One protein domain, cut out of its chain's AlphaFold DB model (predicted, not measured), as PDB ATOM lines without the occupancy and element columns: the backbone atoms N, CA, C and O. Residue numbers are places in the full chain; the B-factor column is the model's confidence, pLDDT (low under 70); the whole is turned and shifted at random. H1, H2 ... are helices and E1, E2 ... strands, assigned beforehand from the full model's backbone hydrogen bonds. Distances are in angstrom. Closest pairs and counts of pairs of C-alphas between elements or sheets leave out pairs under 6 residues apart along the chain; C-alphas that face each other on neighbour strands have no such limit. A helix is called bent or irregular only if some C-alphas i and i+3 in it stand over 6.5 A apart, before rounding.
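What this domain is: This is residues 25 to 219 of the 220 residues of the protein "Hypothetical protein" of Rotaria socialis (UniProt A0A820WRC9). Helices H2, H3 and H6 pack steeply or crosswise on H1 in a core, with H7 on H3 and H9 on H7 to one side, while a small head of two short strands, E1 and E2, with H5 packed along them makes one end of the long axis. At the other end residues 73 to 79, of which 73 and 74 belong to H2, stick out free of the rest. The printed part has 195 residues, with nine named helices and two named strands in the order E1 H1 H2 H3 H4 E2 H5 H6 H7 H8 H9; the sheet E1, E2 is parallel and the class is mostly helix. It is compact, with a radius of gyration of the C-alphas of 18.6 A, and spans 65 by 45 by 32 A.

How they stand to each other: Begin at E1, residues 27 to 30, and E2, residues 133 to 136, parallel neighbours at 22 degrees; look for N 135 and O 28, 2.8 A apart, within hydrogen-bond range. A tight link with 0 residues between them joins E2 to H5, residues 137 to 150; the closest C-alphas of the two, those of Gly 135 and His 143, are 5.4 A apart. Now go to H1, residues 33 to 45, and H3, residues 93 to 101, the hubs, which only just touch, with 3 pairs of C-alphas within 8 A, the closest being those of Tyr 41 and Phe 93, 6.9 A. H2, residues 57 to 74, touches H1 at Tyr 59 and Arg 44, the closest C-alphas, 5.9 A, about perpendicular at 79 degrees. H2 also touches H3, closest C-alphas Ile 66 and Tyr 99, 6.2 A. H6, residues 169 to 177, touches H1, closest C-alphas Tyr 172 and Glu 35, 6.1 A, about perpendicular at 85 degrees. H7, residues 181 to 190, touches H3, closest C-alphas Leu 187 and Leu 101, 7.1 A, at a steep tilt of 48 degrees, the same way. H9, residues 209 to 217, touches H7, closest C-alphas Cys 215 and Cys 185, 5.2 A. H8, residues 192 to 197, is close to but not clearly touching H1, and H4, residues 107 to 112, touches no helix. E1, the four helices H1 to H4 and E2 form a strand-helix-strand unit, two parallel neighbour strands with helices between. Every O i to N i+4 pair is within hydrogen-bond range in H1, H3, H4, H8 and H9, against 12 of 14 in H2, 8 of 10 in H5, 3 of 5 in H6 and 4 of 6 in H7.

Where its parts are: Find C-alpha 27 at (57.126, -23.266, 1.617), where E1 begins. H2 runs 27.0 A from C-alpha 57 at (28.772, -11.956, -1.095), H5 17.5 A, H1 16.9 A and H7 15.1 A. H5 is irregular, with C-alphas 138 and 141 8.7 A apart, and H7 only just, with C-alphas 182 and 185 6.7 A apart. H9 ends at C-alpha 217, (54.945, -18.436, -32.307).

The domain as a whole: The two C-alphas farthest apart are those of Arg 77 and Asp 155, 65.7 A. The printed part has no cut. Long links join H1 to H2, H2 to H3, H4 to E2, H5 to H6 and H8 to H9. Mean pLDDT of the printed part is 85.1; look for values under 70 at residues 70 to 88, 124, 160 to 165 and 217 to 219.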
ATOM      1  N   THR A  25      62.483 -21.048   7.053       87.19
ATOM      2  CA  THR A  25      61.968 -21.978   6.047       87.19
ATOM      3  C   THR A  25      60.707 -21.408   5.409       87.19
ATOM      4  O   THR A  25      59.734 -21.091   6.093       87.19
ATOM      5  N   ARG A  26      60.701 -21.317   4.080       88.31
ATOM      6  CA  ARG A  26      59.548 -20.888   3.286       88.31
ATOM      7  C   ARG A  26      59.073 -22.025   2.408       88.31
ATOM      8  O   ARG A  26      59.844 -22.572   1.622       88.31
ATOM      9  N   ALA A  27      57.787 -22.323   2.495       90.12
ATOM     10  CA  ALA A  27      57.126 -23.266   1.617       90.12
ATOM     11  C   ALA A  27      55.951 -22.591   0.916       90.12
ATOM     12  O   ALA A  27      55.295 -21.716   1.482       90.12
ATOM     13  N   ILE A  28      55.687 -23.007  -0.315       90.94
ATOM     14  CA  ILE A  28      54.479 -22.651  -1.054       90.94
ATOM     15  C   ILE A  28      53.891 -23.917  -1.658       90.94
ATOM     16  O   ILE A  28      54.623 -24.779  -2.135       90.94
ATOM     17  N   PHE A  29      52.568 -24.029  -1.643       91.31
ATOM     18  CA  PHE A  29      51.855 -25.026  -2.429       91.31
ATOM     19  C   PHE A  29      51.191 -24.307  -3.595       91.31
ATOM     20  O   PHE A  29      50.464 -23.328  -3.409       91.31
ATOM     21  N   VAL A  30      51.487 -24.773  -4.801       93.44
ATOM     22  CA  VAL A  30      50.958 -24.220  -6.045       93.44
ATOM     23  C   VAL A  30      50.111 -25.258  -6.752       93.44
ATOM     24  O   VAL A  30      50.219 -26.458  -6.500       93.44
ATOM     25  N   ARG A  31      49.231 -24.774  -7.614       93.94
ATOM     26  CA  ARG A  31      48.326 -25.589  -8.411       93.94
ATOM     27  C   ARG A  31      48.487 -25.189  -9.868       93.94
ATOM     28  O   ARG A  31      48.787 -24.027 -10.150       93.94
ATOM     29  N   HIS A  32      48.275 -26.133 -10.769       96.56
ATOM     30  CA  HIS A  32      48.292 -25.927 -12.200       96.56
ATOM     31  C   HIS A  32      47.389 -24.730 -12.530       96.56
ATOM     32  O   HIS A  32      46.244 -24.704 -12.059       96.56
ATOM     33  N   PRO A  33      47.856 -23.735 -13.313       96.69
ATOM     34  CA  PRO A  33      47.119 -22.486 -13.508       96.69
ATOM     35  C   PRO A  33      45.669 -22.703 -13.955       96.69
ATOM     36  O   PRO A  33      44.744 -22.098 -13.412       96.69
ATOM     37  N   PHE A  34      45.456 -23.649 -14.872       97.00
ATOM     38  CA  PHE A  34      44.126 -24.005 -15.363       97.00
ATOM     39  C   PHE A  34      43.291 -24.828 -14.373       97.00
ATOM     40  O   PHE A  34      42.073 -24.667 -14.319       97.00
ATOM     41  N   GLU A  35      43.900 -25.655 -13.525       96.31
ATOM     42  CA  GLU A  35      43.117 -26.356 -12.508       96.31
ATOM     43  C   GLU A  35      42.636 -25.377 -11.435       96.31
ATOM     44  O   GLU A  35      41.463 -25.362 -11.062       96.31
ATOM     45  N   ARG A  36      43.526 -24.477 -11.003       94.94
ATOM     46  CA  ARG A  36      43.204 -23.403 -10.062       94.94
ATOM     47  C   ARG A  36      42.088 -22.504 -10.577       94.94
ATOM     48  O   ARG A  36      41.151 -22.226  -9.833       94.94
ATOM     49  N   LEU A  37      42.166 -22.084 -11.837       96.75
ATOM     50  CA  LEU A  37      41.152 -21.241 -12.460       96.75
ATOM     51  C   LEU A  37      39.780 -21.926 -12.526       96.75
ATOM     52  O   LEU A  37      38.772 -21.325 -12.155       96.75
ATOM     53  N   ALA A  38      39.738 -23.190 -12.950       95.94
ATOM     54  CA  ALA A  38      38.494 -23.947 -13.034       95.94
ATOM     55  C   ALA A  38      37.913 -24.276 -11.645       95.94
ATOM     56  O   ALA A  38      36.698 -24.216 -11.457       95.94
ATOM     57  N   SER A  39      38.759 -24.535 -10.639       93.94
ATOM     58  CA  SER A  39      38.316 -24.676  -9.242       93.94
ATOM     59  C   SER A  39      37.723 -23.380  -8.708       93.94
ATOM     60  O   SER A  39      36.655 -23.402  -8.103       93.94
ATOM     61  N   ALA A  40      38.369 -22.244  -8.985       93.62
ATOM     62  CA  ALA A  40      37.869 -20.941  -8.568       93.62
ATOM     63  C   ALA A  40      36.507 -20.631  -9.202       93.62
ATOM     64  O   ALA A  40      35.596 -20.190  -8.502       93.62
ATOM     65  N   TYR A  41      36.332 -20.930 -10.494       95.00
ATOM     66  CA  TYR A  41      35.019 -20.871 -11.128       95.00
ATOM     67  C   TYR A  41      34.018 -21.762 -10.396       95.00
ATOM     68  O   TYR A  41      32.974 -21.269  -9.976       95.00
ATOM     69  N   LYS A  42      34.334 -23.050 -10.207       92.50
ATOM     70  CA  LYS A  42      33.396 -24.006  -9.614       92.50
ATOM     71  C   LYS A  42      32.939 -23.559  -8.229       92.50
ATOM     72  O   LYS A  42      31.744 -23.505  -7.988       92.50
ATOM     73  N   GLU A  43      33.880 -23.226  -7.355       89.38
ATOM     74  CA  GLU A  43      33.600 -22.940  -5.948       89.38
ATOM     75  C   GLU A  43      33.026 -21.541  -5.719       89.38
ATOM     76  O   GLU A  43      32.168 -21.363  -4.858       89.38
ATOM     77  N   ARG A  44      33.510 -20.533  -6.456       90.62
ATOM     78  CA  ARG A  44      33.139 -19.133  -6.209       90.62
ATOM     79  C   ARG A  44      32.068 -18.633  -7.159       90.62
ATOM     80  O   ARG A  44      31.153 -17.949  -6.720       90.62
ATOM     81  N   ILE A  45      32.114 -19.006  -8.431       92.44
ATOM     82  CA  ILE A  45      31.178 -18.491  -9.441       92.44
ATOM     83  C   ILE A  45      30.035 -19.464  -9.730       92.44
ATOM     84  O   ILE A  45      28.932 -19.016 -10.013       92.44
ATOM     85  N   ALA A  46      30.256 -20.775  -9.623       90.44
ATOM     86  CA  ALA A  46      29.268 -21.807  -9.943       90.44
ATOM     87  C   ALA A  46      28.667 -22.523  -8.723       90.44
ATOM     88  O   ALA A  46      27.905 -23.474  -8.888       90.44
ATOM     89  N   THR A  47      28.949 -22.041  -7.513       86.38
ATOM     90  CA  THR A  47      28.244 -22.424  -6.282       86.38
ATOM     91  C   THR A  47      27.422 -21.235  -5.818       86.38
ATOM     92  O   THR A  47      27.961 -20.131  -5.704       86.38
ATOM     93  N   LEU A  48      26.117 -21.411  -5.621       82.94
ATOM     94  CA  LEU A  48      25.218 -20.340  -5.184       82.94
ATOM     95  C   LEU A  48      25.382 -20.080  -3.685       82.94
ATOM     96  O   LEU A  48      25.788 -20.973  -2.950       82.94
ATOM     97  N   ALA A  49      25.049 -18.870  -3.230       79.31
ATOM     98  CA  ALA A  49      25.216 -18.460  -1.832       79.31
ATOM     99  C   ALA A  49      24.606 -19.454  -0.828       79.31
ATOM    100  O   ALA A  49      25.232 -19.775   0.176       79.31
ATOM    101  N   ARG A  50      23.420 -19.991  -1.145       78.06
ATOM    102  CA  ARG A  50      22.710 -20.996  -0.333       78.06
ATOM    103  C   ARG A  50      23.445 -22.335  -0.189       78.06
ATOM    104  O   ARG A  50      23.171 -23.066   0.751       78.06
ATOM    105  N   ASP A  51      24.352 -22.644  -1.114       80.94
ATOM    106  CA  ASP A  51      25.080 -23.916  -1.179       80.94
ATOM    107  C   ASP A  51      26.520 -23.775  -0.639       80.94
ATOM    108  O   ASP A  51      27.290 -24.736  -0.648       80.94
ATOM    109  N   ARG A  52      26.929 -22.573  -0.196       78.81
ATOM    110  CA  ARG A  52      28.255 -22.338   0.393       78.81
ATOM    111  C   ARG A  52      28.228 -22.553   1.904       78.81
ATOM    112  O   ARG A  52      27.301 -22.141   2.589       78.81
ATOM    113  N   ILE A  53      29.318 -23.118   2.427       78.81
ATOM    114  CA  ILE A  53      29.535 -23.285   3.874       78.81
ATOM    115  C   ILE A  53      29.679 -21.918   4.563       78.81
ATOM    116  O   ILE A  53      29.237 -21.745   5.695       78.81
ATOM    117  N   GLN A  54      30.307 -20.947   3.889       79.88
ATOM    118  CA  GLN A  54      30.517 -19.594   4.404       79.88
ATOM    119  C   GLN A  54      29.995 -18.541   3.413       79.88
ATOM    120  O   GLN A  54      30.193 -18.700   2.203       79.88
ATOM    121  N   PRO A  55      29.352 -17.457   3.892       82.62
ATOM    122  CA  PRO A  55      28.929 -16.356   3.034       82.62
ATOM    123  C   PRO A  55      30.131 -15.613   2.432       82.62
ATOM    124  O   PRO A  55      31.007 -15.152   3.156       82.62
ATOM    125  N   GLU A  56      30.127 -15.445   1.110       86.75
ATOM    126  CA  GLU A  56      31.133 -14.677   0.356       86.75
ATOM    127  C   GLU A  56      30.410 -13.790  -0.694       86.75
ATOM    128  O   GLU A  56      30.399 -14.107  -1.893       86.75
ATOM    129  N   PRO A  57      29.697 -12.731  -0.256       88.06
ATOM    130  CA  PRO A  57      28.772 -11.956  -1.095       88.06
ATOM    131  C   PRO A  57      29.444 -11.270  -2.292       88.06
ATOM    132  O   PRO A  57      28.798 -11.000  -3.307       88.06
ATOM    133  N   GLU A  58      30.751 -11.014  -2.226       89.81
ATOM    134  CA  GLU A  58      31.529 -10.443  -3.323       89.81
ATOM    135  C   GLU A  58      31.474 -11.295  -4.600       89.81
ATOM    136  O   GLU A  58      31.467 -10.750  -5.707       89.81
ATOM    137  N   TYR A  59      31.382 -12.621  -4.472       90.44
ATOM    138  CA  TYR A  59      31.289 -13.508  -5.631       90.44
ATOM    139  C   TYR A  59      29.889 -13.545  -6.223       90.44
ATOM    140  O   TYR A  59      29.747 -13.810  -7.415       90.44
ATOM    141  N   ASP A  60      28.862 -13.236  -5.435       87.88
ATOM    142  CA  ASP A  60      27.505 -13.098  -5.956       87.88
ATOM    143  C   ASP A  60      27.385 -11.805  -6.758       87.88
ATOM    144  O   ASP A  60      26.962 -11.851  -7.909       87.88
ATOM    145  N   VAL A  61      27.915 -10.688  -6.246       88.44
ATOM    146  CA  VAL A  61      28.051  -9.441  -7.023       88.44
ATOM    147  C   VAL A  61      28.827  -9.684  -8.319       88.44
ATOM    148  O   VAL A  61      28.437  -9.205  -9.385       88.44
ATOM    149  N   MET A  62      29.914 -10.454  -8.263       90.19
ATOM    150  CA  MET A  62      30.695 -10.762  -9.456       90.19
ATOM    151  C   MET A  62      29.926 -11.609 -10.470       90.19
ATOM    152  O   MET A  62      29.997 -11.329 -11.666       90.19
ATOM    153  N   ARG A  63      29.173 -12.611 -10.010       90.19
ATOM    154  CA  ARG A  63      28.298 -13.425 -10.859       90.19
ATOM    155  C   ARG A  63      27.322 -12.537 -11.627       90.19
ATOM    156  O   ARG A  63      27.265 -12.609 -12.854       90.19
ATOM    157  N   GLU A  64      26.661 -11.624 -10.918       86.44
ATOM    158  CA  GLU A  64      25.747 -10.636 -11.494       86.44
ATOM    159  C   GLU A  64      26.437  -9.760 -12.554       86.44
ATOM    160  O   GLU A  64      25.894  -9.522 -13.635       86.44
ATOM    161  N   MET A  65      27.679  -9.328 -12.303       87.31
ATOM    162  CA  MET A  65      28.468  -8.576 -13.287       87.31
ATOM    163  C   MET A  65      28.804  -9.392 -14.544       87.31
ATOM    164  O   MET A  65      28.781  -8.838 -15.647       87.31
ATOM    165  N   ILE A  66      29.127 -10.682 -14.399       89.75
ATOM    166  CA  ILE A  66      29.421 -11.577 -15.529       89.75
ATOM    167  C   ILE A  66      28.163 -11.744 -16.395       89.75
ATOM    168  O   ILE A  66      28.220 -11.516 -17.606       89.75
ATOM    169  N   CYS A  67      27.011 -12.031 -15.780       85.50
ATOM    170  CA  CYS A  67      25.732 -12.169 -16.485       85.50
ATOM    171  C   CYS A  67      25.300 -10.877 -17.194       85.50
ATOM    172  O   CYS A  67      24.834 -10.922 -18.330       85.50
ATOM    173  N   ARG A  68      25.519  -9.702 -16.591       81.00
ATOM    174  CA  ARG A  68      25.218  -8.417 -17.252       81.00
ATOM    175  C   ARG A  68      26.049  -8.198 -18.517       81.00
ATOM    176  O   ARG A  68      25.536  -7.691 -19.513       81.00
ATOM    177  N   ARG A  69      27.323  -8.607 -18.521       74.75
ATOM    178  CA  ARG A  69      28.193  -8.478 -19.706       74.75
ATOM    179  C   ARG A  69      27.793  -9.395 -20.860       74.75
ATOM    180  O   ARG A  69      27.987  -9.004 -22.008       74.75
ATOM    181  N   ARG A  70      27.186 -10.556 -20.584       66.69
ATOM    182  CA  ARG A  70      26.597 -11.438 -21.611       66.69
ATOM    183  C   ARG A  70      25.594 -10.690 -22.495       66.69
ATOM    184  O   ARG A  70      25.589 -10.890 -23.706       66.69
ATOM    185  N   LYS A  71      24.752  -9.838 -21.899       55.81
ATOM    186  CA  LYS A  71      23.688  -9.112 -22.615       55.81
ATOM    187  C   LYS A  71      24.245  -8.024 -23.540       55.81
ATOM    188  O   LYS A  71      23.833  -7.943 -24.690       55.81
ATOM    189  N   LEU A  72      25.283  -7.305 -23.105       54.00
ATOM    190  CA  LEU A  72      25.953  -6.273 -23.916       54.00
ATOM    191  C   LEU A  72      26.618  -6.823 -25.193       54.00
ATOM    192  O   LEU A  72      26.677  -6.122 -26.195       54.00
ATOM    193  N   ALA A  73      27.104  -8.068 -25.175       53.09
ATOM    194  CA  ALA A  73      27.683  -8.709 -26.361       53.09
ATOM    195  C   ALA A  73      26.624  -9.251 -27.342       53.09
ATOM    196  O   ALA A  73      26.931  -9.465 -28.512       53.09
ATOM    197  N   ARG A  74      25.389  -9.490 -26.874       51.81
ATOM    198  CA  ARG A  74      24.279 -10.004 -27.693       51.81
ATOM    199  C   ARG A  74      23.416  -8.899 -28.305       51.81
ATOM    200  O   ARG A  74      22.746  -9.152 -29.300       51.81
ATOM    201  N   GLU A  75      23.433  -7.689 -27.750       47.34
ATOM    202  CA  GLU A  75      22.469  -6.645 -28.101       47.34
ATOM    203  C   GLU A  75      23.130  -5.285 -28.361       47.34
ATOM    204  O   GLU A  75      23.166  -4.406 -27.507       47.34
ATOM    205  N   PHE A  76      23.504  -5.045 -29.617       49.81
ATOM    206  CA  PHE A  76      23.506  -3.699 -30.209       49.81
ATOM    207  C   PHE A  76      22.064  -3.217 -30.521       49.81
ATOM    208  O   PHE A  76      21.837  -2.555 -31.534       49.81
ATOM    209  N   ARG A  77      21.050  -3.599 -29.722       48.03
ATOM    210  CA  ARG A  77      19.630  -3.411 -30.092       48.03
ATOM    211  C   ARG A  77      18.636  -2.947 -29.024       48.03
ATOM    212  O   ARG A  77      17.503  -2.746 -29.432       48.03
ATOM    213  N   GLN A  78      18.964  -2.710 -27.748       42.31
ATOM    214  CA  GLN A  78      18.004  -2.084 -26.805       42.31
ATOM    215  C   GLN A  78      18.686  -1.338 -25.631       42.31
ATOM    216  O   GLN A  78      19.821  -1.668 -25.278       42.31
ATOM    217  N   PRO A  79      18.027  -0.324 -25.020       40.56
ATOM    218  CA  PRO A  79      18.579   0.450 -23.916       40.56
ATOM    219  C   PRO A  79      18.580  -0.329 -22.592       40.56
ATOM    220  O   PRO A  79      17.679  -1.096 -22.267       40.56
ATOM    221  N   PHE A  80      19.634  -0.080 -21.819       44.72
ATOM    222  CA  PHE A  80      20.009  -0.736 -20.567       44.72
ATOM    223  C   PHE A  80      18.907  -0.684 -19.485       44.72
ATOM    224  O   PHE A  80      18.633   0.385 -18.937       44.72
ATOM    225  N   GLN A  81      18.327  -1.831 -19.104       43.59
ATOM    226  CA  GLN A  81      17.483  -1.945 -17.905       43.59
ATOM    227  C   GLN A  81      18.291  -2.418 -16.681       43.59
ATOM    228  O   GLN A  81      19.075  -3.365 -16.733       43.59
ATOM    229  N   LYS A  82      18.091  -1.734 -15.545       45.91
ATOM    230  CA  LYS A  82      18.829  -1.892 -14.273       45.91
ATOM    231  C   LYS A  82      18.634  -3.249 -13.562       45.91
ATOM    232  O   LYS A  82      19.389  -3.535 -12.633       45.91
ATOM    233  N   SER A  83      17.654  -4.064 -13.960       45.59
ATOM    234  CA  SER A  83      17.204  -5.272 -13.237       45.59
ATOM    235  C   SER A  83      17.748  -6.603 -13.767       45.59
ATOM    236  O   SER A  83      17.379  -7.659 -13.265       45.59
ATOM    237  N   ASP A  84      18.648  -6.584 -14.744       50.62
ATOM    238  CA  ASP A  84      19.024  -7.789 -15.484       50.62
ATOM    239  C   ASP A  84      20.229  -8.521 -14.895       50.62
ATOM    240  O   ASP A  84      21.335  -8.527 -15.440       50.62
ATOM    241  N   GLY A  85      20.005  -9.120 -13.734       56.97
ATOM    242  CA  GLY A  85      20.951 -10.008 -13.089       56.97
ATOM    243  C   GLY A  85      21.061 -11.402 -13.715       56.97
ATOM    244  O   GLY A  85      20.508 -11.671 -14.782       56.97
ATOM    245  N   CYS A  86      21.734 -12.333 -13.034       68.62
ATOM    246  CA  CYS A  86      21.684 -13.747 -13.403       68.62
ATOM    247  C   CYS A  86      20.290 -14.362 -13.168       68.62
ATOM    248  O   CYS A  86      20.038 -15.458 -13.655       68.62
ATOM    249  N   ASN A  87      19.379 -13.707 -12.432       67.62
ATOM    250  CA  ASN A  87      18.042 -14.223 -12.088       67.62
ATOM    251  C   ASN A  87      18.077 -15.667 -11.538       67.62
ATOM    252  O   ASN A  87      17.250 -16.503 -11.887       67.62
ATOM    253  N   GLY A  88      19.085 -15.985 -10.716       64.50
ATOM    254  CA  GLY A  88      19.296 -17.332 -10.169       64.50
ATOM    255  C   GLY A  88      20.023 -18.317 -11.096       64.50
ATOM    256  O   GLY A  88      20.265 -19.452 -10.690       64.50
ATOM    257  N   THR A  89      20.412 -17.905 -12.306       75.31
ATOM    258  CA  THR A  89      21.264 -18.699 -13.206       75.31
ATOM    259  C   THR A  89      22.748 -18.580 -12.848       75.31
ATOM    260  O   THR A  89      23.180 -17.686 -12.119       75.31
ATOM    261  N   ILE A  90      23.546 -19.524 -13.341       86.31
ATOM    262  CA  ILE A  90      24.996 -19.547 -13.156       86.31
ATOM    263  C   ILE A  90      25.631 -19.226 -14.512       86.31
ATOM    264  O   ILE A  90      25.300 -19.907 -15.486       86.31
ATOM    265  N   PRO A  91      26.515 -18.215 -14.603       91.38
ATOM    266  CA  PRO A  91      27.214 -17.924 -15.844       91.38
ATOM    267  C   PRO A  91      28.099 -19.108 -16.219       91.38
ATOM    268  O   PRO A  91      28.661 -19.752 -15.336       91.38
ATOM    269  N   SER A  92      28.236 -19.390 -17.510       92.75
ATOM    270  CA  SER A  92      29.063 -20.493 -17.990       92.75
ATOM    271  C   SER A  92      30.549 -20.252 -17.710       92.75
ATOM    272  O   SER A  92      30.997 -19.126 -17.466       92.75
ATOM    273  N   PHE A  93      31.350 -21.316 -17.806       95.56
ATOM    274  CA  PHE A  93      32.799 -21.183 -17.692       95.56
ATOM    275  C   PHE A  93      33.365 -20.257 -18.776       95.56
ATOM    276  O   PHE A  93      34.214 -19.423 -18.484       95.56
ATOM    277  N   GLU A  94      32.847 -20.326 -20.004       94.94
ATOM    278  CA  GLU A  94      33.244 -19.415 -21.078       94.94
ATOM    279  C   GLU A  94      32.952 -17.947 -20.730       94.94
ATOM    280  O   GLU A  94      33.819 -17.090 -20.896       94.94
ATOM    281  N   GLU A  95      31.759 -17.647 -20.206       93.38
ATOM    282  CA  GLU A  95      31.380 -16.287 -19.798       93.38
ATOM    283  C   GLU A  95      32.315 -15.760 -18.700       93.38
ATOM    284  O   GLU A  95      32.761 -14.609 -18.749       93.38
ATOM    285  N   PHE A  96      32.686 -16.622 -17.752       95.50
ATOM    286  CA  PHE A  96      33.682 -16.312 -16.730       95.50
ATOM    287  C   PHE A  96      35.078 -16.049 -17.320       95.50
ATOM    288  O   PHE A  96      35.714 -15.054 -16.963       95.50
ATOM    289  N   ILE A  97      35.547 -16.874 -18.261       96.38
ATOM    290  CA  ILE A  97      36.840 -16.670 -18.934       96.38
ATOM    291  C   ILE A  97      36.851 -15.360 -19.722       96.38
ATOM    292  O   ILE A  97      37.789 -14.570 -19.588       96.38
ATOM    293  N   ARG A  98      35.793 -15.068 -20.487       94.56
ATOM    294  CA  ARG A  98      35.656 -13.788 -21.199       94.56
ATOM    295  C   ARG A  98      35.712 -12.614 -20.228       94.56
ATOM    296  O   ARG A  98      36.412 -11.645 -20.506       94.56
ATOM    297  N   TYR A  99      35.033 -12.710 -19.082       92.88
ATOM    298  CA  TYR A  99      35.075 -11.685 -18.039       92.88
ATOM    299  C   TYR A  99      36.493 -11.447 -17.501       92.88
ATOM    300  O   TYR A  99      36.905 -10.288 -17.403       92.88
ATOM    301  N   ILE A 100      37.240 -12.514 -17.193       94.44
ATOM    302  CA  ILE A 100      38.623 -12.429 -16.694       94.44
ATOM    303  C   ILE A 100      39.549 -11.788 -17.719       94.44
ATOM    304  O   ILE A 100      40.394 -10.975 -17.354       94.44
ATOM    305  N   LEU A 101      39.402 -12.149 -18.993       94.50
ATOM    306  CA  LEU A 101      40.302 -11.699 -20.049       94.50
ATOM    307  C   LEU A 101      40.113 -10.223 -20.425       94.50
ATOM    308  O   LEU A 101      40.998  -9.642 -21.062       94.50
ATOM    309  N   VAL A 102      39.015  -9.585 -20.000       90.31
ATOM    310  CA  VAL A 102      38.749  -8.173 -20.301       90.31
ATOM    311  C   VAL A 102      39.878  -7.274 -19.800       90.31
ATOM    312  O   VAL A 102      40.152  -7.184 -18.607       90.31
ATOM    313  N   ASN A 103      40.480  -6.531 -20.730       84.50
ATOM    314  CA  ASN A 103      41.545  -5.559 -20.468       84.50
ATOM    315  C   ASN A 103      42.794  -6.137 -19.779       84.50
ATOM    316  O   ASN A 103      43.554  -5.389 -19.166       84.50
ATOM    317  N   THR A 104      43.049  -7.440 -19.919       90.12
ATOM    318  CA  THR A 104      44.262  -8.092 -19.387       90.12
ATOM    319  C   THR A 104      45.562  -7.578 -20.001       90.12
ATOM    320  O   THR A 104      46.603  -7.684 -19.373       90.12
ATOM    321  N   HIS A 105      45.514  -6.913 -21.157       86.44
ATOM    322  CA  HIS A 105      46.660  -6.178 -21.701       86.44
ATOM    323  C   HIS A 105      47.127  -5.012 -20.802       86.44
ATOM    324  O   HIS A 105      48.208  -4.473 -21.016       86.44
ATOM    325  N   LYS A 106      46.332  -4.598 -19.800       91.12
ATOM    326  CA  LYS A 106      46.689  -3.549 -18.834       91.12
ATOM    327  C   LYS A 106      47.200  -4.188 -17.532       91.12
ATOM    328  O   LYS A 106      46.390  -4.753 -16.791       91.12
ATOM    329  N   PRO A 107      48.483  -4.021 -17.153       89.62
ATOM    330  CA  PRO A 107      49.035  -4.617 -15.929       89.62
ATOM    331  C   PRO A 107      48.268  -4.253 -14.650       89.62
ATOM    332  O   PRO A 107      48.085  -5.086 -13.763       89.62
ATOM    333  N   ALA A 108      47.737  -3.026 -14.570       90.62
ATOM    334  CA  ALA A 108      46.946  -2.573 -13.426       90.62
ATOM    335  C   ALA A 108      45.640  -3.371 -13.231       90.62
ATOM    336  O   ALA A 108      45.157  -3.491 -12.104       90.62
ATOM    337  N   VAL A 109      45.070  -3.928 -14.308       91.56
ATOM    338  CA  VAL A 109      43.886  -4.799 -14.244       91.56
ATOM    339  C   VAL A 109      44.270  -6.150 -13.651       91.56
ATOM    340  O   VAL A 109      43.629  -6.590 -12.698       91.56
ATOM    341  N   ILE A 110      45.359  -6.761 -14.130       91.25
ATOM    342  CA  ILE A 110      45.863  -8.035 -13.592       91.25
ATOM    343  C   ILE A 110      46.209  -7.888 -12.100       91.25
ATOM    344  O   ILE A 110      45.804  -8.707 -11.273       91.25
ATOM    345  N   ALA A 111      46.863  -6.786 -11.716       88.81
ATOM    346  CA  ALA A 111      47.212  -6.501 -10.324       88.81
ATOM    347  C   ALA A 111      45.989  -6.434  -9.385       88.81
ATOM    348  O   ALA A 111      46.104  -6.775  -8.203       88.81
ATOM    349  N   ARG A 112      44.815  -6.047  -9.901       89.75
ATOM    350  CA  ARG A 112      43.544  -5.948  -9.159       89.75
ATOM    351  C   ARG A 112      42.647  -7.182  -9.281       89.75
ATOM    352  O   ARG A 112      41.593  -7.203  -8.655       89.75
ATOM    353  N   MET A 113      43.048  -8.209 -10.035       91.56
ATOM    354  CA  MET A 113      42.282  -9.455 -10.118       91.56
ATOM    355  C   MET A 113      42.052 -10.068  -8.733       91.56
ATOM    356  O   MET A 113      42.851  -9.891  -7.809       91.56
ATOM    357  N   ASN A 114      40.964 -10.820  -8.593       92.62
ATOM    358  CA  ASN A 114      40.727 -11.595  -7.385       92.62
ATOM    359  C   ASN A 114      41.845 -12.636  -7.206       92.62
ATOM    360  O   ASN A 114      42.336 -13.231  -8.167       92.62
ATOM    361  N   TYR A 115      42.257 -12.849  -5.962       90.50
ATOM    362  CA  TYR A 115      43.391 -13.699  -5.623       90.50
ATOM    363  C   TYR A 115      43.176 -15.191  -5.919       90.50
ATOM    364  O   TYR A 115      44.162 -15.919  -5.914       90.50
ATOM    365  N   HIS A 116      41.957 -15.670  -6.192       91.44
ATOM    366  CA  HIS A 116      41.712 -17.069  -6.570       91.44
ATOM    367  C   HIS A 116      42.078 -17.381  -8.023       91.44
ATOM    368  O   HIS A 116      42.461 -18.511  -8.309       91.44
ATOM    369  N   TRP A 117      42.014 -16.401  -8.928       94.44
ATOM    370  CA  TRP A 117      42.385 -16.577 -10.342       94.44
ATOM    371  C   TRP A 117      43.461 -15.605 -10.828       94.44
ATOM    372  O   TRP A 117      43.883 -15.689 -11.976       94.44
ATOM    373  N   LYS A 118      43.975 -14.705  -9.988       94.88
ATOM    374  CA  LYS A 118      45.168 -13.912 -10.320       94.88
ATOM    375  C   LYS A 118      46.376 -14.830 -10.545       94.88
ATOM    376  O   LYS A 118      46.575 -15.702  -9.697       94.88
ATOM    377  N   PRO A 119      47.192 -14.650 -11.597       94.62
ATOM    378  CA  PRO A 119      48.429 -15.413 -11.766       94.62
ATOM    379  C   PRO A 119      49.316 -15.358 -10.515       94.62
ATOM    380  O   PRO A 119      49.411 -14.315  -9.858       94.62
ATOM    381  N   TYR A 120      49.942 -16.478 -10.164       92.31
ATOM    382  CA  TYR A 120      50.860 -16.568  -9.032       92.31
ATOM    383  C   TYR A 120      52.056 -15.629  -9.200       92.31
ATOM    384  O   TYR A 120      52.456 -15.009  -8.220       92.31
ATOM    385  N   SER A 121      52.577 -15.448 -10.414       91.12
ATOM    386  CA  SER A 121      53.695 -14.545 -10.716       91.12
ATOM    387  C   SER A 121      53.409 -13.085 -10.349       91.12
ATOM    388  O   SER A 121      54.319 -12.322 -10.022       91.12
ATOM    389  N   VAL A 122      52.127 -12.707 -10.318       89.19
ATOM    390  CA  VAL A 122      51.656 -11.370  -9.933       89.19
ATOM    391  C   VAL A 122      51.285 -11.304  -8.444       89.19
ATOM    392  O   VAL A 122      51.079 -10.220  -7.888       89.19
ATOM    393  N   LEU A 123      51.222 -12.441  -7.741       84.94
ATOM    394  CA  LEU A 123      51.090 -12.442  -6.287       84.94
ATOM    395  C   LEU A 123      52.408 -11.973  -5.667       84.94
ATOM    396  O   LEU A 123      53.454 -12.595  -5.819       84.94
ATOM    397  N   CYS A 124      52.325 -10.876  -4.911       68.62
ATOM    398  CA  CYS A 124      53.456 -10.119  -4.362       68.62
ATOM    399  C   CYS A 124      54.529 -10.964  -3.649       68.62
ATOM    400  O   CYS A 124      55.674 -10.534  -3.557       68.62
ATOM    401  N   GLN A 125      54.175 -12.137  -3.127       72.19
ATOM    402  CA  GLN A 125      55.093 -13.003  -2.393       72.19
ATOM    403  C   GLN A 125      55.911 -13.919  -3.311       72.19
ATOM    404  O   GLN A 125      57.079 -14.168  -3.034       72.19
ATOM    405  N   VAL A 126      55.336 -14.389  -4.417       80.94
ATOM    406  CA  VAL A 126      55.899 -15.506  -5.189       80.94
ATOM    407  C   VAL A 126      57.256 -15.150  -5.795       80.94
ATOM    408  O   VAL A 126      58.220 -15.885  -5.627       80.94
ATOM    409  N   CYS A 127      57.365 -13.984  -6.428       75.56
ATOM    410  CA  CYS A 127      58.609 -13.561  -7.078       75.56
ATOM    411  C   CYS A 127      59.623 -12.920  -6.114       75.56
ATOM    412  O   CYS A 127      60.737 -12.604  -6.520       75.56
ATOM    413  N   LYS A 128      59.253 -12.693  -4.844       79.50
ATOM    414  CA  LYS A 128      60.103 -11.995  -3.860       79.50
ATOM    415  C   LYS A 128      60.832 -12.930  -2.904       79.50
ATOM    416  O   LYS A 128      61.738 -12.479  -2.205       79.50
ATOM    417  N   PHE A 129      60.452 -14.204  -2.858       83.12
ATOM    418  CA  PHE A 129      61.041 -15.173  -1.946       83.12
ATOM    419  C   PHE A 129      61.696 -16.327  -2.689       83.12
ATOM    420  O   PHE A 129      61.161 -16.869  -3.650       83.12
ATOM    421  N   LYS A 130      62.845 -16.755  -2.164       85.88
ATOM    422  CA  LYS A 130      63.372 -18.086  -2.446       85.88
ATOM    423  C   LYS A 130      62.649 -19.068  -1.529       85.88
ATOM    424  O   LYS A 130      62.733 -18.946  -0.307       85.88
ATOM    425  N   TYR A 131      61.920 -20.006  -2.121       90.38
ATOM    426  CA  TYR A 131      61.208 -21.043  -1.382       90.38
ATOM    427  C   TYR A 131      62.111 -22.256  -1.176       90.38
ATOM    428  O   TYR A 131      62.757 -22.732  -2.105       90.38
ATOM    429  N   ASN A 132      62.135 -22.774   0.048       92.06
ATOM    430  CA  ASN A 132      62.838 -24.007   0.405       92.06
ATOM    431  C   ASN A 132      62.042 -25.256  -0.002       92.06
ATOM    432  O   ASN A 132      62.586 -26.361   0.006       92.06
ATOM    433  N   PHE A 133      60.752 -25.084  -0.309       94.12
ATOM    434  CA  PHE A 133      59.855 -26.141  -0.744       94.12
ATOM    435  C   PHE A 133      58.733 -25.594  -1.631       94.12
ATOM    436  O   PHE A 133      58.094 -24.598  -1.287       94.12
ATOM    437  N   ILE A 134      58.469 -26.276  -2.746       94.25
ATOM    438  CA  ILE A 134      57.337 -25.994  -3.632       94.25
ATOM    439  C   ILE A 134      56.516 -27.279  -3.767       94.25
ATOM    440  O   ILE A 134      56.929 -28.237  -4.419       94.25
ATOM    441  N   GLY A 135      55.354 -27.304  -3.124       93.94
ATOM    442  CA  GLY A 135      54.385 -28.392  -3.199       93.94
ATOM    443  C   GLY A 135      53.413 -28.222  -4.364       93.94
ATOM    444  O   GLY A 135      53.181 -27.107  -4.829       93.94
ATOM    445  N   LYS A 136      52.822 -29.329  -4.818       93.50
ATOM    446  CA  LYS A 136      51.837 -29.367  -5.906       93.50
ATOM    447  C   LYS A 136      50.492 -29.815  -5.351       93.50
ATOM    448  O   LYS A 136      50.432 -30.836  -4.674       93.50
ATOM    449  N   TYR A 137      49.428 -29.067  -5.617       90.94
ATOM    450  CA  TYR A 137      48.086 -29.417  -5.139       90.94
ATOM    451  C   TYR A 137      47.525 -30.670  -5.815       90.94
ATOM    452  O   TYR A 137      46.783 -31.413  -5.181       90.94
ATOM    453  N   GLU A 138      47.931 -30.950  -7.054       89.75
ATOM    454  CA  GLU A 138      47.537 -32.169  -7.775       89.75
ATOM    455  C   GLU A 138      48.009 -33.438  -7.047       89.75
ATOM    456  O   GLU A 138      47.375 -34.483  -7.128       89.75
ATOM    457  N   MET A 139      49.114 -33.324  -6.305       89.44
ATOM    458  CA  MET A 139      49.734 -34.385  -5.508       89.44
ATOM    459  C   MET A 139      49.821 -33.957  -4.037       89.44
ATOM    460  O   MET A 139      50.820 -34.207  -3.359       89.44
ATOM    461  N   PHE A 140      48.797 -33.243  -3.548       88.81
ATOM    462  CA  PHE A 140      48.862 -32.553  -2.258       88.81
ATOM    463  C   PHE A 140      49.240 -33.493  -1.116       88.81
ATOM    464  O   PHE A 140      50.112 -33.156  -0.327       88.81
ATOM    465  N   ASN A 141      48.621 -34.674  -1.038       88.00
ATOM    466  CA  ASN A 141      48.866 -35.625   0.047       88.00
ATOM    467  C   ASN A 141      50.336 -36.056   0.113       88.00
ATOM    468  O   ASN A 141      50.936 -35.993   1.187       88.00
ATOM    469  N   ASP A 142      50.917 -36.412  -1.030       91.56
ATOM    470  CA  ASP A 142      52.290 -36.907  -1.116       91.56
ATOM    471  C   ASP A 142      53.295 -35.779  -0.888       91.56
ATOM    472  O   ASP A 142      54.231 -35.911  -0.099       91.56
ATOM    473  N   HIS A 143      53.070 -34.620  -1.515       93.56
ATOM    474  CA  HIS A 143      53.936 -33.455  -1.344       93.56
ATOM    475  C   HIS A 143      53.860 -32.907   0.080       93.56
ATOM    476  O   HIS A 143      54.871 -32.465   0.620       93.56
ATOM    477  N   PHE A 144      52.688 -32.944   0.709       91.19
ATOM    478  CA  PHE A 144      52.522 -32.532   2.093       91.19
ATOM    479  C   PHE A 144      53.215 -33.505   3.048       91.19
ATOM    480  O   PHE A 144      53.973 -33.063   3.906       91.19
ATOM    481  N   ALA A 145      53.069 -34.819   2.856       90.56
ATOM    482  CA  ALA A 145      53.812 -35.810   3.635       90.56
ATOM    483  C   ALA A 145      55.336 -35.643   3.472       90.56
ATOM    484  O   ALA A 145      56.079 -35.668   4.456       90.56
ATOM    485  N   HIS A 146      55.808 -35.399   2.245       93.69
ATOM    486  CA  HIS A 146      57.219 -35.129   1.980       93.69
ATOM    487  C   HIS A 146      57.697 -33.827   2.638       93.69
ATOM    488  O   HIS A 146      58.784 -33.803   3.213       93.69
ATOM    489  N   PHE A 147      56.882 -32.768   2.610       93.06
ATOM    490  CA  PHE A 147      57.142 -31.519   3.326       93.06
ATOM    491  C   PHE A 147      57.323 -31.767   4.829       93.06
ATOM    492  O   PHE A 147      58.343 -31.364   5.386       93.06
ATOM    493  N   LEU A 148      56.388 -32.481   5.469       92.06
ATOM    494  CA  LEU A 148      56.462 -32.781   6.903       92.06
ATOM    495  C   LEU A 148      57.744 -33.544   7.249       92.06
ATOM    496  O   LEU A 148      58.463 -33.152   8.165       92.06
ATOM    497  N   LYS A 149      58.071 -34.581   6.469       93.25
ATOM    498  CA  LYS A 149      59.294 -35.369   6.662       93.25
ATOM    499  C   LYS A 149      60.558 -34.527   6.476       93.25
ATOM    500  O   LYS A 149      61.476 -34.618   7.279       93.25
ATOM    501  N   ARG A 150      60.619 -33.703   5.425       94.12
ATOM    502  CA  ARG A 150      61.799 -32.888   5.085       94.12
ATOM    503  C   ARG A 150      62.161 -31.882   6.177       94.12
ATOM    504  O   ARG A 150      63.336 -31.563   6.325       94.12
ATOM    505  N   PHE A 151      61.169 -31.368   6.898       92.38
ATOM    506  CA  PHE A 151      61.362 -30.330   7.913       92.38
ATOM    507  C   PHE A 151      61.161 -30.830   9.348       92.38
ATOM    508  O   PHE A 151      61.009 -30.008  10.246       92.38
ATOM    509  N   ASN A 152      61.189 -32.150   9.575       92.75
ATOM    510  CA  ASN A 152      61.025 -32.774  10.896       92.75
ATOM    511  C   ASN A 152      59.733 -32.341  11.615       92.75
ATOM    512  O   ASN A 152      59.722 -32.080  12.814       92.75
ATOM    513  N   LEU A 153      58.636 -32.255  10.859       90.62
ATOM    514  CA  LEU A 153      57.295 -31.913  11.348       90.62
ATOM    515  C   LEU A 153      56.365 -33.136  11.374       90.62
ATOM    516  O   LEU A 153      55.151 -32.983  11.459       90.62
ATOM    517  N   SER A 154      56.903 -34.352  11.257       87.50
ATOM    518  CA  SER A 154      56.104 -35.584  11.201       87.50
ATOM    519  C   SER A 154      55.305 -35.854  12.479       87.50
ATOM    520  O   SER A 154      54.219 -36.416  12.387       87.50
ATOM    521  N   ASP A 155      55.793 -35.395  13.633       89.00
ATOM    522  CA  ASP A 155      55.102 -35.547  14.923       89.00
ATOM    523  C   ASP A 155      54.041 -34.457  15.166       89.00
ATOM    524  O   ASP A 155      53.367 -34.441  16.197       89.00
ATOM    525  N   TRP A 156      53.880 -33.513  14.230       84.50
ATOM    526  CA  TRP A 156      52.911 -32.430  14.348       84.50
ATOM    527  C   TRP A 156      51.567 -32.860  13.765       84.50
ATOM    528  O   TRP A 156      51.470 -33.271  12.607       84.50
ATOM    529  N   ASN A 157      50.493 -32.672  14.535       79.88
ATOM    530  CA  ASN A 157      49.134 -32.879  14.043       79.88
ATOM    531  C   ASN A 157      48.685 -31.698  13.163       79.88
ATOM    532  O   ASN A 157      47.965 -30.804  13.612       79.88
ATOM    533  N   ILE A 158      49.150 -31.666  11.913       78.19
ATOM    534  CA  ILE A 158      48.777 -30.619  10.957       78.19
ATOM    535  C   ILE A 158      47.563 -31.075  10.147       78.19
ATOM    536  O   ILE A 158      47.660 -31.930   9.265       78.19
ATOM    537  N   GLN A 159      46.409 -30.473  10.437       73.56
ATOM    538  CA  GLN A 159      45.176 -30.742   9.701       73.56
ATOM    539  C   GLN A 159      45.281 -30.250   8.255       73.56
ATOM    540  O   GLN A 159      45.748 -29.141   7.982       73.56
ATOM    541  N   LYS A 160      44.813 -31.075   7.313       68.44
ATOM    542  CA  LYS A 160      44.717 -30.675   5.907       68.44
ATOM    543  C   LYS A 160      43.607 -29.632   5.749       68.44
ATOM    544  O   LYS A 160      42.552 -29.788   6.363       68.44
ATOM    545  N   PRO A 161      43.796 -28.597   4.913       66.25
ATOM    546  CA  PRO A 161      42.718 -27.669   4.611       66.25
ATOM    547  C   PRO A 161      41.535 -28.416   3.985       66.25
ATOM    548  O   PRO A 161      41.704 -29.132   2.996       66.25
ATOM    549  N   ASN A 162      40.334 -28.210   4.525       59.09
ATOM    550  CA  ASN A 162      39.098 -28.634   3.875       59.09
ATOM    551  C   ASN A 162      38.881 -27.735   2.654       59.09
ATOM    552  O   ASN A 162      38.510 -26.573   2.794       59.09
ATOM    553  N   GLY A 163      39.191 -28.231   1.458       57.38
ATOM    554  CA  GLY A 163      39.109 -27.407   0.249       57.38
ATOM    555  C   GLY A 163      39.193 -28.163  -1.069       57.38
ATOM    556  O   GLY A 163      39.358 -27.542  -2.113       57.38
ATOM    557  N   ALA A 164      39.104 -29.495  -1.054       60.28
ATOM    558  CA  ALA A 164      38.989 -30.238  -2.295       60.28
ATOM    559  C   ALA A 164      37.548 -30.113  -2.802       60.28
ATOM    560  O   ALA A 164      36.613 -30.553  -2.140       60.28
ATOM    561  N   SER A 165      37.377 -29.559  -4.000       65.81
ATOM    562  CA  SER A 165      36.102 -29.531  -4.732       65.81
ATOM    563  C   SER A 165      35.523 -30.930  -5.018       65.81
ATOM    564  O   SER A 165      34.413 -31.036  -5.534       65.81
ATOM    565  N   GLY A 166      36.295 -31.993  -4.754       73.69
ATOM    566  CA  GLY A 166      35.997 -33.373  -5.135       73.69
ATOM    567  C   GLY A 166      36.191 -33.656  -6.627       73.69
ATOM    568  O   GLY A 166      35.987 -34.788  -7.054       73.69
ATOM    569  N   LEU A 167      36.583 -32.655  -7.424       85.19
ATOM    570  CA  LEU A 167      36.773 -32.807  -8.863       85.19
ATOM    571  C   LEU A 167      38.107 -33.475  -9.192       85.19
ATOM    572  O   LEU A 167      39.143 -33.174  -8.594       85.19
ATOM    573  N   THR A 168      38.079 -34.336 -10.205       90.19
ATOM    574  CA  THR A 168      39.275 -34.958 -10.777       90.19
ATOM    575  C   THR A 168      39.937 -34.039 -11.810       90.19
ATOM    576  O   THR A 168      39.304 -33.123 -12.342       90.19
ATOM    577  N   LYS A 169      41.198 -34.319 -12.180       92.69
ATOM    578  CA  LYS A 169      41.876 -33.641 -13.307       92.69
ATOM    579  C   LYS A 169      41.020 -33.669 -14.583       92.69
ATOM    580  O   LYS A 169      40.944 -32.670 -15.297       92.69
ATOM    581  N   TRP A 170      40.334 -34.784 -14.838       93.56
ATOM    582  CA  TRP A 170      39.468 -34.941 -16.005       93.56
ATOM    583  C   TRP A 170      38.230 -34.038 -15.953       93.56
ATOM    584  O   TRP A 170      37.856 -33.436 -16.960       93.56
ATOM    585  N   ASP A 171      37.619 -33.859 -14.781       94.19
ATOM    586  CA  ASP A 171      36.502 -32.919 -14.630       94.19
ATOM    587  C   ASP A 171      36.926 -31.482 -14.919       94.19
ATOM    588  O   ASP A 171      36.188 -30.730 -15.554       94.19
ATOM    589  N   TYR A 172      38.144 -31.116 -14.516       95.19
ATOM    590  CA  TYR A 172      38.697 -29.806 -14.831       95.19
ATOM    591  C   TYR A 172      39.000 -29.627 -16.321       95.19
ATOM    592  O   TYR A 172      38.730 -28.557 -16.865       95.19
ATOM    593  N   GLN A 173      39.503 -30.660 -17.004       96.06
ATOM    594  CA  GLN A 173      39.743 -30.638 -18.454       96.06
ATOM    595  C   GLN A 173      38.471 -30.330 -19.255       96.06
ATOM    596  O   GLN A 173      38.521 -29.558 -20.215       96.06
ATOM    597  N   LYS A 174      37.312 -30.861 -18.840       95.31
ATOM    598  CA  LYS A 174      36.027 -30.621 -19.526       95.31
ATOM    599  C   LYS A 174      35.676 -29.145 -19.665       95.31
ATOM    600  O   LYS A 174      35.132 -28.759 -20.694       95.31
ATOM    601  N   PHE A 175      36.001 -28.321 -18.668       96.06
ATOM    602  CA  PHE A 175      35.747 -26.882 -18.740       96.06
ATOM    603  C   PHE A 175      36.476 -26.231 -19.922       96.06
ATOM    604  O   PHE A 175      35.937 -25.335 -20.565       96.06
ATOM    605  N   TYR A 176      37.680 -26.702 -20.242       96.69
ATOM    606  CA  TYR A 176      38.481 -26.170 -21.342       96.69
ATOM    607  C   TYR A 176      38.077 -26.740 -22.698       96.69
ATOM    608  O   TYR A 176      38.193 -26.038 -23.701       96.69
ATOM    609  N   LEU A 177      37.556 -27.972 -22.742       92.94
ATOM    610  CA  LEU A 177      37.037 -28.570 -23.975       92.94
ATOM    611  C   LEU A 177      35.934 -27.718 -24.609       92.94
ATOM    612  O   LEU A 177      35.887 -27.621 -25.833       92.94
ATOM    613  N   THR A 178      35.099 -27.067 -23.797       89.25
ATOM    614  CA  THR A 178      33.982 -26.240 -24.279       89.25
ATOM    615  C   THR A 178      34.378 -24.810 -24.642       89.25
ATOM    616  O   THR A 178      33.533 -24.066 -25.125       89.25
ATOM    617  N   LEU A 179      35.619 -24.381 -24.382       95.06
ATOM    618  CA  LEU A 179      36.028 -23.009 -24.686       95.06
ATOM    619  C   LEU A 179      36.247 -22.811 -26.191       95.06
ATOM    620  O   LEU A 179      36.914 -23.637 -26.811       95.06
ATOM    621  N   PRO A 180      35.805 -21.696 -26.777       94.31
ATOM    622  CA  PRO A 180      36.193 -21.313 -28.131       94.31
ATOM    623  C   PRO A 180      37.711 -21.098 -28.276       94.31
ATOM    624  O   PRO A 180      38.381 -20.657 -27.335       94.31
ATOM    625  N   ASP A 181      38.264 -21.416 -29.449       93.81
ATOM    626  CA  ASP A 181      39.711 -21.358 -29.717       93.81
ATOM    627  C   ASP A 181      40.303 -19.954 -29.530       93.81
ATOM    628  O   ASP A 181      41.433 -19.816 -29.051       93.81
ATOM    629  N   GLU A 182      39.535 -18.897 -29.811       93.38
ATOM    630  CA  GLU A 182      39.993 -17.513 -29.679       93.38
ATOM    631  C   GLU A 182      40.309 -17.112 -28.231       93.38
ATOM    632  O   GLU A 182      41.065 -16.165 -27.999       93.38
ATOM    633  N   LEU A 183      39.770 -17.838 -27.246       94.94
ATOM    634  CA  LEU A 183      40.034 -17.590 -25.829       94.94
ATOM    635  C   LEU A 183      41.301 -18.287 -25.330       94.94
ATOM    636  O   LEU A 183      41.863 -17.871 -24.316       94.94
ATOM    637  N   ILE A 184      41.788 -19.306 -26.040       95.31
ATOM    638  CA  ILE A 184      42.873 -20.172 -25.567       95.31
ATOM    639  C   ILE A 184      44.205 -19.422 -25.517       95.31
ATOM    640  O   ILE A 184      44.844 -19.386 -24.467       95.31
ATOM    641  N   CYS A 185      44.626 -18.768 -26.605       94.81
ATOM    642  CA  CYS A 185      45.911 -18.057 -26.607       94.81
ATOM    643  C   CYS A 185      45.968 -16.885 -25.605       94.81
ATOM    644  O   CYS A 185      46.974 -16.773 -24.900       94.81
ATOM    645  N   PRO A 186      44.946 -16.007 -25.489       94.88
ATOM    646  CA  PRO A 186      44.915 -14.993 -24.433       94.88
ATOM    647  C   PRO A 186      45.003 -15.592 -23.028       94.88
ATOM    648  O   PRO A 186      45.715 -15.052 -22.182       94.88
ATOM    649  N   LEU A 187      44.328 -16.720 -22.791       95.88
ATOM    650  CA  LEU A 187      44.346 -17.386 -21.495       95.88
ATOM    651  C   LEU A 187      45.717 -17.987 -21.170       95.88
ATOM    652  O   LEU A 187      46.206 -17.810 -20.059       95.88
ATOM    653  N   ILE A 188      46.377 -18.622 -22.144       95.69
ATOM    654  CA  ILE A 188      47.763 -19.095 -21.998       95.69
ATOM    655  C   ILE A 188      48.691 -17.921 -21.681       95.69
ATOM    656  O   ILE A 188      49.496 -18.016 -20.759       95.69
ATOM    657  N   ARG A 189      48.563 -16.795 -22.397       94.81
ATOM    658  CA  ARG A 189      49.388 -15.600 -22.152       94.81
ATOM    659  C   ARG A 189      49.201 -15.031 -20.749       94.81
ATOM    660  O   ARG A 189      50.189 -14.629 -20.146       94.81
ATOM    661  N   LEU A 190      47.973 -15.022 -20.223       96.00
ATOM    662  CA  LEU A 190      47.692 -14.527 -18.872       96.00
ATOM    663  C   LEU A 190      48.465 -15.301 -17.789       96.00
ATOM    664  O   LEU A 190      48.873 -14.698 -16.802       96.00
ATOM    665  N   TYR A 191      48.680 -16.607 -17.976       96.19
ATOM    666  CA  TYR A 191      49.349 -17.481 -17.001       96.19
ATOM    667  C   TYR A 191      50.735 -17.970 -17.448       96.19
ATOM    668  O   TYR A 191      51.289 -18.879 -16.833       96.19
ATOM    669  N   ASP A 192      51.314 -17.389 -18.502       94.44
ATOM    670  CA  ASP A 192      52.566 -17.869 -19.103       94.44
ATOM    671  C   ASP A 192      53.723 -17.963 -18.101       94.44
ATOM    672  O   ASP A 192      54.465 -18.945 -18.062       94.44
ATOM    673  N   GLU A 193      53.860 -16.937 -17.267       93.31
ATOM    674  CA  GLU A 193      54.884 -16.899 -16.230       93.31
ATOM    675  C   GLU A 193      54.687 -17.994 -15.185       93.31
ATOM    676  O   GLU A 193      55.673 -18.581 -14.752       93.31
ATOM    677  N   ASP A 194      53.445 -18.327 -14.822       95.06
ATOM    678  CA  ASP A 194      53.162 -19.396 -13.860       95.06
ATOM    679  C   ASP A 194      53.541 -20.767 -14.429       95.06
ATOM    680  O   ASP A 194      54.108 -21.597 -13.713       95.06
ATOM    681  N   PHE A 195      53.257 -21.004 -15.717       95.75
ATOM    682  CA  PHE A 195      53.665 -22.234 -16.396       95.75
ATOM    683  C   PHE A 195      55.183 -22.409 -16.341       95.75
ATOM    684  O   PHE A 195      55.664 -23.472 -15.949       95.75
ATOM    685  N   ARG A 196      55.934 -21.346 -16.652       93.56
ATOM    686  CA  ARG A 196      57.403 -21.360 -16.610       93.56
ATOM    687  C   ARG A 196      57.943 -21.495 -15.190       93.56
ATOM    688  O   ARG A 196      58.772 -22.361 -14.936       93.56
ATOM    689  N   LEU A 197      57.462 -20.670 -14.261       92.00
ATOM    690  CA  LEU A 197      57.976 -20.596 -12.893       92.00
ATOM    691  C   LEU A 197      57.805 -21.915 -12.137       92.00
ATOM    692  O   LEU A 197      58.663 -22.291 -11.341       92.00
ATOM    693  N   PHE A 198      56.705 -22.620 -12.391       93.50
ATOM    694  CA  PHE A 198      56.376 -23.855 -11.687       93.50
ATOM    695  C   PHE A 198      56.504 -25.106 -12.551       93.50
ATOM    696  O   PHE A 198      56.100 -26.174 -12.093       93.50
ATOM    697  N   ASN A 199      57.083 -24.999 -13.749       95.25
ATOM    698  CA  ASN A 199      57.295 -26.118 -14.667       95.25
ATOM    699  C   ASN A 199      56.004 -26.915 -14.946       95.25
ATOM    700  O   ASN A 199      55.963 -28.137 -14.807       95.25
ATOM    701  N   TYR A 200      54.925 -26.202 -15.266       96.38
ATOM    702  CA  TYR A 200      53.654 -26.792 -15.681       96.38
ATOM    703  C   TYR A 200      53.511 -26.765 -17.201       96.38
ATOM    704  O   TYR A 200      54.023 -25.869 -17.874       96.38
ATOM    705  N   ARG A 201      52.761 -27.729 -17.737       95.19
ATOM    706  CA  ARG A 201      52.534 -27.882 -19.169       95.19
ATOM    707  C   ARG A 201      51.106 -27.504 -19.542       95.19
ATOM    708  O   ARG A 201      50.155 -28.003 -18.964       95.19
ATOM    709  N   VAL A 202      50.939 -26.662 -20.558       95.12
ATOM    710  CA  VAL A 202      49.609 -26.226 -21.030       95.12
ATOM    711  C   VAL A 202      48.738 -27.418 -21.467       95.12
ATOM    712  O   VAL A 202      47.537 -27.455 -21.186       95.12
ATOM    713  N   ASP A 203      49.350 -28.403 -22.125       94.81
ATOM    714  CA  ASP A 203      48.697 -29.605 -22.650       94.81
ATOM    715  C   ASP A 203      48.230 -30.586 -21.564       94.81
ATOM    716  O   ASP A 203      47.463 -31.497 -21.865       94.81
ATOM    717  N   ASP A 204      48.566 -30.355 -20.287       94.81
ATOM    718  CA  ASP A 204      47.990 -31.118 -19.176       94.81
ATOM    719  C   ASP A 204      46.468 -30.936 -19.056       94.81
ATOM    720  O   ASP A 204      45.783 -31.843 -18.574       94.81
ATOM    721  N   TYR A 205      45.933 -29.774 -19.458       95.44
ATOM    722  CA  TYR A 205      44.500 -29.456 -19.337       95.44
ATOM    723  C   TYR A 205      43.834 -29.041 -20.652       95.44
ATOM    724  O   TYR A 205      42.608 -29.078 -20.736       95.44
ATOM    725  N   ILE A 206      44.605 -28.659 -21.675       93.75
ATOM    726  CA  ILE A 206      44.073 -28.257 -22.984       93.75
ATOM    727  C   ILE A 206      44.646 -29.166 -24.068       93.75
ATOM    728  O   ILE A 206      45.793 -29.016 -24.476       93.75
ATOM    729  N   ASN A 207      43.826 -30.071 -24.601       90.50
ATOM    730  CA  ASN A 207      44.232 -30.965 -25.685       90.50
ATOM    731  C   ASN A 207      44.014 -30.317 -27.070       90.50
ATOM    732  O   ASN A 207      43.111 -30.701 -27.811       90.50
ATOM    733  N   ARG A 208      44.788 -29.266 -27.386       90.88
ATOM    734  CA  ARG A 208      44.738 -28.528 -28.671       90.88
ATOM    735  C   ARG A 208      46.142 -28.201 -29.185       90.88
ATOM    736  O   ARG A 208      46.502 -27.035 -29.343       90.88
ATOM    737  N   THR A 209      46.954 -29.230 -29.418       87.12
ATOM    738  CA  THR A 209      48.402 -29.120 -29.686       87.12
ATOM    739  C   THR A 209      48.757 -28.090 -30.761       87.12
ATOM    740  O   THR A 209      49.577 -27.209 -30.507       87.12
ATOM    741  N   THR A 210      48.110 -28.138 -31.929       88.56
ATOM    742  CA  THR A 210      48.371 -27.199 -33.035       88.56
ATOM    743  C   THR A 210      48.092 -25.750 -32.636       88.56
ATOM    744  O   THR A 210      48.897 -24.860 -32.903       88.56
ATOM    745  N   LEU A 211      46.982 -25.507 -31.932       89.94
ATOM    746  CA  LEU A 211      46.621 -24.173 -31.452       89.94
ATOM    747  C   LEU A 211      47.637 -23.662 -30.426       89.94
ATOM    748  O   LEU A 211      48.121 -22.541 -30.552       89.94
ATOM    749  N   ILE A 212      48.011 -24.496 -29.451       89.94
ATOM    750  CA  ILE A 212      48.997 -24.151 -28.413       89.94
ATOM    751  C   ILE A 212      50.348 -23.793 -29.045       89.94
ATOM    752  O   ILE A 212      50.962 -22.792 -28.673       89.94
ATOM    753  N   GLN A 213      50.797 -24.567 -30.036       87.06
ATOM    754  CA  GLN A 213      52.024 -24.274 -30.779       87.06
ATOM    755  C   GLN A 213      51.946 -22.922 -31.499       87.06
ATOM    756  O   GLN A 213      52.904 -22.150 -31.446       87.06
ATOM    757  N   ASN A 214      50.808 -22.601 -32.116       87.44
ATOM    758  CA  ASN A 214      50.600 -21.318 -32.788       87.44
ATOM    759  C   ASN A 214      50.585 -20.141 -31.800       87.44
ATOM    760  O   ASN A 214      51.166 -19.097 -32.092       87.44
ATOM    761  N   CYS A 215      50.014 -20.312 -30.602       87.88
ATOM    762  CA  CYS A 215      50.044 -19.279 -29.561       87.88
ATOM    763  C   CYS A 215      51.477 -18.875 -29.172       87.88
ATOM    764  O   CYS A 215      51.719 -17.708 -28.865       87.88
ATOM    765  N   ASN A 216      52.414 -19.831 -29.170       72.00
ATOM    766  CA  ASN A 216      53.811 -19.598 -28.796       72.00
ATOM    767  C   ASN A 216      54.616 -18.890 -29.892       72.00
ATOM    768  O   ASN A 216      55.498 -18.102 -29.564       72.00
ATOM    769  N   ARG A 217      54.291 -19.116 -31.172       63.38
ATOM    770  CA  ARG A 217      54.945 -18.436 -32.307       63.38
ATOM    771  C   ARG A 217      54.576 -16.957 -32.415       63.38
ATOM    772  O   ARG A 217      55.352 -16.180 -32.933       63.38
ATOM    773  N   LEU A 218      53.421 -16.550 -31.891       57.59
ATOM    774  CA  LEU A 218      52.986 -15.144 -31.881       57.59
ATOM    775  C   LEU A 218      53.662 -14.296 -30.780       57.59
ATOM    776  O   LEU A 218      53.261 -13.155 -30.562       57.59
ATOM    777  N   LYS A 219      54.618 -14.863 -30.029       54.97
ATOM    778  CA  LYS A 219      55.406 -14.155 -29.003       54.97
ATOM    779  C   LYS A 219      56.757 -13.632 -29.513       54.97
ATOM    780  O   LYS A 219      57.414 -12.915 -28.761       54.97
TER     781      LYS A 219